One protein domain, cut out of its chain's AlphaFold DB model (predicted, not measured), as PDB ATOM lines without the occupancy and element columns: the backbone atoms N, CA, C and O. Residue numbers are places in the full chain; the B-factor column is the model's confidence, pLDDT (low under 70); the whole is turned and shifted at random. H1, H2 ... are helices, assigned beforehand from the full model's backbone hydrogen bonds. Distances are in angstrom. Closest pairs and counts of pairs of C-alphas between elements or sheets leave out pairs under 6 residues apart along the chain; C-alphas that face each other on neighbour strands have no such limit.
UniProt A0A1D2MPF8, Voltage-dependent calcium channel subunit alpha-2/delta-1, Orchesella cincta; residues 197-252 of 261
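This is residues 197 to 252 of the 261 residues of the protein "Voltage-dependent calcium channel subunit alpha-2/delta-1" of Orchesella cincta (UniProt A0A1D2MPF8). What shape do these atoms make? One long helix, H3, sticks out as a free arm with residues 231 to 252, away from a small body in which two short helices, H1 and H2, fold back side by side as a helical hairpin. What is it built of? The printed part has 56 residues, with three named helices in the order H1, H2, H3 along the chain and no named strand; its class is all helix. How closely is it gathered? It is loose, with a radius of gyration of the C-alphas of 14.3 A, and elongated, with spans of 43 by 26 by 16 A.

Where does the longest helix stand? H3, residues 232 to 250, touches no helix. It is apart from H1, residues 201 to 210, and also from H2, residues 215 to 223. How do the two shorter helices meet? H1 and H2 touch, with 5 pairs of C-alphas within 8 A; the closest C-alphas, those of Lys 207 and Leu 221, are 6.6 A apart. They run opposite ways at a shallow tilt of 13 degrees, their centres are 12.0 A apart, and together they form a helical hairpin. What do the backbone N and O atoms show? In H1, H2 and H3 every O i to N i+4 pair is within hydrogen-bond range.

Where does the long helix run? H3 goes from C-alpha 232 at (-47.334, 117.859, 31.124) to C-alpha 250 at (-32.159, 111.629, 9.807), a length of 26.9 A over 19 residues. Where are the other two? H1, residues 201 to 210, begins at C-alpha 201 at (-53.164, 99.712, 39.899) and measures 14.4 A from first to last C-alpha. H2, residues 215 to 223, measures 12.8 A in the same way.

How far does the printed part reach? The two C-alphas farthest apart are those of Gly 200 and Thr 252, at 43.7 A. Without the stretch that stands free, residues 231 to 252, the body has 34 residues and spans 27 by 15 by 13 A. How is the chain joined? The printed part has no cut from 197 to 252. The link from H1 to H2 is tight, with 4 residues, and the link from H2 to H3 is short, with 8 residues. Where is confidence low? The mean pLDDT of the printed part is 82.5, and residues 211 to 214 and 249 to 252 are under 70 in this predicted model.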
ATOM      1  N   SER A 197     -50.317 110.216  41.468       90.38
ATOM      2  CA  SER A 197     -51.654 109.734  41.087       90.38
ATOM      3  C   SER A 197     -51.653 108.406  40.320       90.38
ATOM      4  O   SER A 197     -52.685 107.736  40.242       90.38
ATOM      5  N   MET A 198     -50.501 108.017  39.773       92.00
ATOM      6  CA  MET A 198     -50.316 106.755  39.064       92.00
ATOM      7  C   MET A 198     -49.975 105.594  40.005       92.00
ATOM      8  O   MET A 198     -49.921 104.453  39.559       92.00
ATOM      9  N   THR A 199     -49.787 105.843  41.305       89.62
ATOM     10  CA  THR A 199     -49.450 104.802  42.287       89.62
ATOM     11  C   THR A 199     -50.499 103.679  42.330       89.62
ATOM     12  O   THR A 199     -51.703 103.920  42.232       89.62
ATOM     13  N   GLY A 200     -50.043 102.434  42.507       89.31
ATOM     14  CA  GLY A 200     -50.904 101.253  42.598       89.31
ATOM     15  C   GLY A 200     -51.332 100.722  41.227       89.31
ATOM     16  O   GLY A 200     -50.512 100.597  40.320       89.31
ATOM     17  N   LEU A 201     -52.623 100.406  41.075       91.69
ATOM     18  CA  LEU A 201     -53.164  99.712  39.899       91.69
ATOM     19  C   LEU A 201     -52.884 100.437  38.573       91.69
ATOM     20  O   LEU A 201     -52.604  99.796  37.564       91.69
ATOM     21  N   ARG A 202     -52.926 101.776  38.567       90.62
ATOM     22  CA  ARG A 202     -52.700 102.575  37.352       90.62
ATOM     23  C   ARG A 202     -51.287 102.385  36.797       90.62
ATOM     24  O   ARG A 202     -51.127 102.269  35.584       90.62
ATOM     25  N   ARG A 203     -50.279 102.298  37.669       88.25
ATOM     26  CA  ARG A 203     -48.893 102.012  37.286       88.25
ATOM     27  C   ARG A 203     -48.747 100.608  36.717       88.25
ATOM     28  O   ARG A 203     -48.098 100.452  35.690       88.25
ATOM     29  N   GLU A 204     -49.344  99.606  37.354       87.06
ATOM     30  CA  GLU A 204     -49.229  98.217  36.891       87.06
ATOM     31  C   GLU A 204     -49.887  98.015  35.517       87.06
ATOM     32  O   GLU A 204     -49.299  97.383  34.640       87.06
ATOM     33  N   ILE A 205     -51.036  98.653  35.264       87.31
ATOM     34  CA  ILE A 205     -51.658  98.667  33.929       87.31
ATOM     35  C   ILE A 205     -50.748  99.361  32.906       87.31
ATOM     36  O   ILE A 205     -50.547  98.840  31.811       87.31
ATOM     37  N   ALA A 206     -50.165 100.512  33.256       85.31
ATOM     38  CA  ALA A 206     -49.280 101.247  32.354       85.31
ATOM     39  C   ALA A 206     -47.997 100.468  32.013       85.31
ATOM     40  O   ALA A 206     -47.540 100.493  30.871       85.31
ATOM     41  N   LYS A 207     -47.440  99.719  32.972       82.56
ATOM     42  CA  LYS A 207     -46.343  98.778  32.712       82.56
ATOM     43  C   LYS A 207     -46.774  97.672  31.757       82.56
ATOM     44  O   LYS A 207     -46.040  97.376  30.821       82.56
ATOM     45  N   HIS A 208     -47.952  97.082  31.966       82.31
ATOM     46  CA  HIS A 208     -48.463  95.991  31.133       82.31
ATOM     47  C   HIS A 208     -48.745  96.408  29.690       82.31
ATOM     48  O   HIS A 208     -48.356  95.701  28.768       82.31
ATOM     49  N   ALA A 209     -49.314  97.592  29.474       78.94
ATOM     50  CA  ALA A 209     -49.516  98.131  28.128       78.94
ATOM     51  C   ALA A 209     -48.196  98.321  27.355       78.94
ATOM     52  O   ALA A 209     -48.172  98.253  26.130       78.94
ATOM     53  N   ASN A 210     -47.098  98.536  28.084       73.12
ATOM     54  CA  ASN A 210     -45.770  98.778  27.537       73.12
ATOM     55  C   ASN A 210     -44.844  97.553  27.590       73.12
ATOM     56  O   ASN A 210     -43.708  97.631  27.126       73.12
ATOM     57  N   LEU A 211     -45.290  96.437  28.169       61.50
ATOM     58  CA  LEU A 211     -44.488  95.226  28.374       61.50
ATOM     59  C   LEU A 211     -44.114  94.537  27.049       61.50
ATOM     60  O   LEU A 211     -43.099  93.845  27.001       61.50
ATOM     61  N   GLU A 212     -44.879  94.802  25.989       61.62
ATOM     62  CA  GLU A 212     -44.603  94.403  24.600       61.62
ATOM     63  C   GLU A 212     -43.540  95.287  23.906       61.62
ATOM     64  O   GLU A 212     -43.134  95.009  22.777       61.62
ATOM     65  N   ASN A 213     -43.064  96.359  24.556       64.62
ATOM     66  CA  ASN A 213     -42.033  97.249  24.013       64.62
ATOM     67  C   ASN A 213     -40.610  96.728  24.286       64.62
ATOM     68  O   ASN A 213     -40.373  95.792  25.049       64.62
ATOM     69  N   VAL A 214     -39.624  97.385  23.665       69.50
ATOM     70  CA  VAL A 214     -38.192  97.072  23.781       69.50
ATOM     71  C   VAL A 214     -37.766  96.910  25.247       69.50
ATOM     72  O   VAL A 214     -38.058  97.754  26.093       69.50
ATOM     73  N   ARG A 215     -37.016  95.834  25.531       71.38
ATOM     74  CA  ARG A 215     -36.509  95.425  26.857       71.38
ATOM     75  C   ARG A 215     -35.974  96.577  27.716       71.38
ATOM     76  O   ARG A 215     -36.179  96.575  28.924       71.38
ATOM     77  N   GLU A 216     -35.297  97.546  27.109       71.50
ATOM     78  CA  GLU A 216     -34.738  98.716  27.796       71.50
ATOM     79  C   GLU A 216     -35.820  99.626  28.390       71.50
ATOM     80  O   GLU A 216     -35.705 100.052  29.538       71.50
ATOM     81  N   PHE A 217     -36.911  99.856  27.655       75.50
ATOM     82  CA  PHE A 217     -38.041 100.652  28.129       75.50
ATOM     83  C   PHE A 217     -38.723  99.986  29.329       75.50
ATOM     84  O   PHE A 217     -39.029 100.641  30.324       75.50
ATOM     85  N   LYS A 218     -38.879  98.659  29.280       74.81
ATOM     86  CA  LYS A 218     -39.409  97.870  30.399       74.81
ATOM     87  C   LYS A 218     -38.550  98.009  31.659       74.81
ATOM     88  O   LYS A 218     -39.086  98.262  32.734       74.81
ATOM     89  N   VAL A 219     -37.226  97.893  31.525       80.38
ATOM     90  CA  VAL A 219     -36.295  98.040  32.660       80.38
ATOM     91  C   VAL A 219     -36.411  99.429  33.291       80.38
ATOM     92  O   VAL A 219     -36.448  99.532  34.516       80.38
ATOM     93  N   ALA A 220     -36.529 100.481  32.477       80.06
ATOM     94  CA  ALA A 220     -36.723 101.840  32.979       80.06
ATOM     95  C   ALA A 220     -38.039 101.983  33.774       80.06
ATOM     96  O   ALA A 220     -38.035 102.526  34.877       80.06
ATOM     97  N   LEU A 221     -39.149 101.427  33.270       77.81
ATOM     98  CA  LEU A 221     -40.457 101.476  33.944       77.81
ATOM     99  C   LEU A 221     -40.499 100.709  35.277       77.81
ATOM    100  O   LEU A 221     -41.219 101.094  36.212       77.81
ATOM    101  N   ASP A 222     -39.749  99.612  35.371       80.06
ATOM    102  CA  ASP A 222     -39.670  98.806  36.588       80.06
ATOM    103  C   ASP A 222     -38.905  99.523  37.704       80.06
ATOM    104  O   ASP A 222     -39.281  99.413  38.873       80.06
ATOM    105  N   GLN A 223     -37.888 100.307  37.348       81.44
ATOM    106  CA  GLN A 223     -37.055 101.039  38.304       81.44
ATOM    107  C   GLN A 223     -37.677 102.359  38.781       81.44
ATOM    108  O   GLN A 223     -37.286 102.868  39.833       81.44
ATOM    109  N   ASP A 224     -38.656 102.895  38.050       79.69
ATOM    110  CA  ASP A 224     -39.225 104.209  38.344       79.69
ATOM    111  C   ASP A 224     -40.053 104.242  39.649       79.69
ATOM    112  O   ASP A 224     -40.475 103.209  40.181       79.69
ATOM    113  N   ARG A 225     -40.313 105.427  40.207       83.12
ATOM    114  CA  ARG A 225     -41.157 105.600  41.402       83.12
ATOM    115  C   ARG A 225     -42.144 106.733  41.190       83.12
ATOM    116  O   ARG A 225     -41.755 107.851  40.884       83.12
ATOM    117  N   THR A 226     -43.424 106.443  41.422       85.25
ATOM    118  CA  THR A 226     -44.486 107.434  41.271       85.25
ATOM    119  C   THR A 226     -44.421 108.474  42.385       85.25
ATOM    120  O   THR A 226     -44.550 108.130  43.560       85.25
ATOM    121  N   ALA A 227     -44.210 109.743  42.035       86.31
ATOM    122  CA  ALA A 227     -44.045 110.824  43.005       86.31
ATOM    123  C   ALA A 227     -44.471 112.188  42.442       86.31
ATOM    124  O   ALA A 227     -44.399 112.440  41.245       86.31
ATOM    125  N   GLY A 228     -44.889 113.093  43.331       90.06
ATOM    126  CA  GLY A 228     -45.160 114.490  42.984       90.06
ATOM    127  C   GLY A 228     -46.354 114.714  42.046       90.06
ATOM    128  O   GLY A 228     -47.205 113.840  41.857       90.06
ATOM    129  N   MET A 229     -46.427 115.930  41.498       89.56
ATOM    130  CA  MET A 229     -47.453 116.363  40.542       89.56
ATOM    131  C   MET A 229     -46.959 116.185  39.101       89.56
ATOM    132  O   MET A 229     -45.790 116.437  38.817       89.56
ATOM    133  N   ALA A 230     -47.853 115.789  38.191       90.50
ATOM    134  CA  ALA A 230     -47.535 115.667  36.770       90.50
ATOM    135  C   ALA A 230     -47.218 117.041  36.152       90.50
ATOM    136  O   ALA A 230     -47.970 117.998  36.340       90.50
ATOM    137  N   ASN A 231     -46.139 117.123  35.369       91.75
ATOM    138  CA  ASN A 231     -45.788 118.310  34.592       91.75
ATOM    139  C   ASN A 231     -45.874 118.012  33.090       91.75
ATOM    140  O   ASN A 231     -44.891 117.662  32.440       91.75
ATOM    141  N   PHE A 232     -47.077 118.152  32.535       93.19
ATOM    142  CA  PHE A 232     -47.334 117.859  31.124       93.19
ATOM    143  C   PHE A 232     -46.600 118.808  30.175       93.19
ATOM    144  O   PHE A 232     -46.182 118.390  29.098       93.19
ATOM    145  N   THR A 233     -46.410 120.069  30.573       94.56
ATOM    146  CA  THR A 233     -45.720 121.067  29.750       94.56
ATOM    147  C   THR A 233     -44.260 120.680  29.537       94.56
ATOM    148  O   THR A 233     -43.796 120.653  28.401       94.56
ATOM    149  N   GLU A 234     -43.544 120.329  30.609       93.81
ATOM    150  CA  GLU A 234     -42.139 119.908  30.515       93.81
ATOM    151  C   GLU A 234     -41.996 118.597  29.731       93.81
ATOM    152  O   GLU A 234     -41.173 118.519  28.816       93.81
ATOM    153  N   ALA A 235     -42.872 117.619  29.989       92.69
ATOM    154  CA  ALA A 235     -42.883 116.348  29.269       92.69
ATOM    155  C   ALA A 235     -43.098 116.523  27.753       92.69
ATOM    156  O   ALA A 235     -42.372 115.932  26.950       92.69
ATOM    157  N   LEU A 236     -44.062 117.358  27.345       94.56
ATOM    158  CA  LEU A 236     -44.349 117.615  25.930       94.56
ATOM    159  C   LEU A 236     -43.219 118.386  25.247       94.56
ATOM    160  O   LEU A 236     -42.808 118.000  24.154       94.56
ATOM    161  N   ILE A 237     -42.670 119.423  25.889       95.44
ATOM    162  CA  ILE A 237     -41.510 120.158  25.357       95.44
ATOM    163  C   ILE A 237     -40.346 119.191  25.120       95.44
ATOM    164  O   ILE A 237     -39.722 119.203  24.058       95.44
ATOM    165  N   ARG A 238     -40.075 118.303  26.081       93.88
ATOM    166  CA  ARG A 238     -39.012 117.305  25.954       93.88
ATOM    167  C   ARG A 238     -39.282 116.310  24.826       93.88
ATOM    168  O   ARG A 238     -38.359 116.007  24.073       93.88
ATOM    169  N   ALA A 239     -40.521 115.841  24.668       93.38
ATOM    170  CA  ALA A 239     -40.903 114.952  23.571       93.38
ATOM    171  C   ALA A 239     -40.697 115.600  22.197       93.38
ATOM    172  O   ALA A 239     -40.094 114.985  21.317       93.38
ATOM    173  N   PHE A 240     -41.137 116.851  22.024       93.56
ATOM    174  CA  PHE A 240     -40.942 117.586  20.775       93.56
ATOM    175  C   PHE A 240     -39.461 117.799  20.467       93.56
ATOM    176  O   PHE A 240     -39.044 117.538  19.343       93.56
ATOM    177  N   ASN A 241     -38.650 118.151  21.468       93.94
ATOM    178  CA  ASN A 241     -37.201 118.279  21.295       93.94
ATOM    179  C   ASN A 241     -36.541 116.959  20.859       93.94
ATOM    180  O   ASN A 241     -35.619 116.967  20.046       93.94
ATOM    181  N   ILE A 242     -36.984 115.812  21.392       91.44
ATOM    182  CA  ILE A 242     -36.479 114.493  20.976       91.44
ATOM    183  C   ILE A 242     -36.845 114.219  19.513       91.44
ATOM    184  O   ILE A 242     -35.978 113.828  18.731       91.44
ATOM    185  N   LEU A 243     -38.108 114.445  19.141       91.12
ATOM    186  CA  LEU A 243     -38.587 114.241  17.773       91.12
ATOM    187  C   LEU A 243     -37.874 115.156  16.773       91.12
ATOM    188  O   LEU A 243     -37.486 114.693  15.703       91.12
ATOM    189  N   GLU A 244     -37.661 116.422  17.128       90.69
ATOM    190  CA  GLU A 244     -36.951 117.396  16.301       90.69
ATOM    191  C   GLU A 244     -35.499 116.982  16.066       90.69
ATOM    192  O   GLU A 244     -35.078 116.870  14.917       90.69
ATOM    193  N   ARG A 245     -34.764 116.613  17.124       88.12
ATOM    194  CA  ARG A 245     -33.401 116.078  16.978       88.12
ATOM    195  C   ARG A 245     -33.368 114.875  16.039       88.12
ATOM    196  O   ARG A 245     -32.493 114.786  15.186       88.12
ATOM    197  N   HIS A 246     -34.311 113.943  16.177       83.88
ATOM    198  CA  HIS A 246     -34.335 112.742  15.340       83.88
ATOM    199  C   HIS A 246     -34.694 113.040  13.878       83.88
ATOM    200  O   HIS A 246     -34.143 112.418  12.967       83.88
ATOM    201  N   ARG A 247     -35.573 114.018  13.634       82.19
ATOM    202  CA  ARG A 247     -35.870 114.528  12.291       82.19
ATOM    203  C   ARG A 247     -34.636 115.167  11.653       82.19
ATOM    204  O   ARG A 247     -34.334 114.877  10.502       82.19
ATOM    205  N   ASP A 248     -33.901 115.979  12.398       77.62
ATOM    206  CA  ASP A 248     -32.784 116.740  11.837       77.62
ATOM    207  C   ASP A 248     -31.547 115.847  11.613       77.62
ATOM    208  O   ASP A 248     -30.877 115.959  10.588       77.62
ATOM    209  N   HIS A 249     -31.302 114.867  12.493       66.12
ATOM    210  CA  HIS A 249     -30.240 113.867  12.313       66.12
ATOM    211  C   HIS A 249     -30.537 112.831  11.216       66.12
ATOM    212  O   HIS A 249     -29.604 112.304  10.613       66.12
ATOM    213  N   SER A 250     -31.808 112.535  10.916       56.47
ATOM    214  CA  SER A 250     -32.159 111.629   9.807       56.47
ATOM    215  C   SER A 250     -31.951 112.257   8.420       56.47
ATOM    216  O   SER A 250     -31.851 111.525   7.438       56.47
ATOM    217  N   LEU A 251     -31.787 113.584   8.337       51.47
ATOM    218  CA  LEU A 251     -31.384 114.298   7.118       51.47
ATOM    219  C   LEU A 251     -29.858 114.294   6.893       51.47
ATOM    220  O   LEU A 251     -29.399 114.521   5.775       51.47
ATOM    221  N   THR A 252     -29.067 113.989   7.925       44.75
ATOM    222  CA  THR A 252     -27.602 113.870   7.869       44.75
ATOM    223  C   THR A 252     -27.211 112.418   8.144       44.75
ATOM    224  O   THR A 252     -26.876 112.052   9.266       44.75
TER     225      THR A 252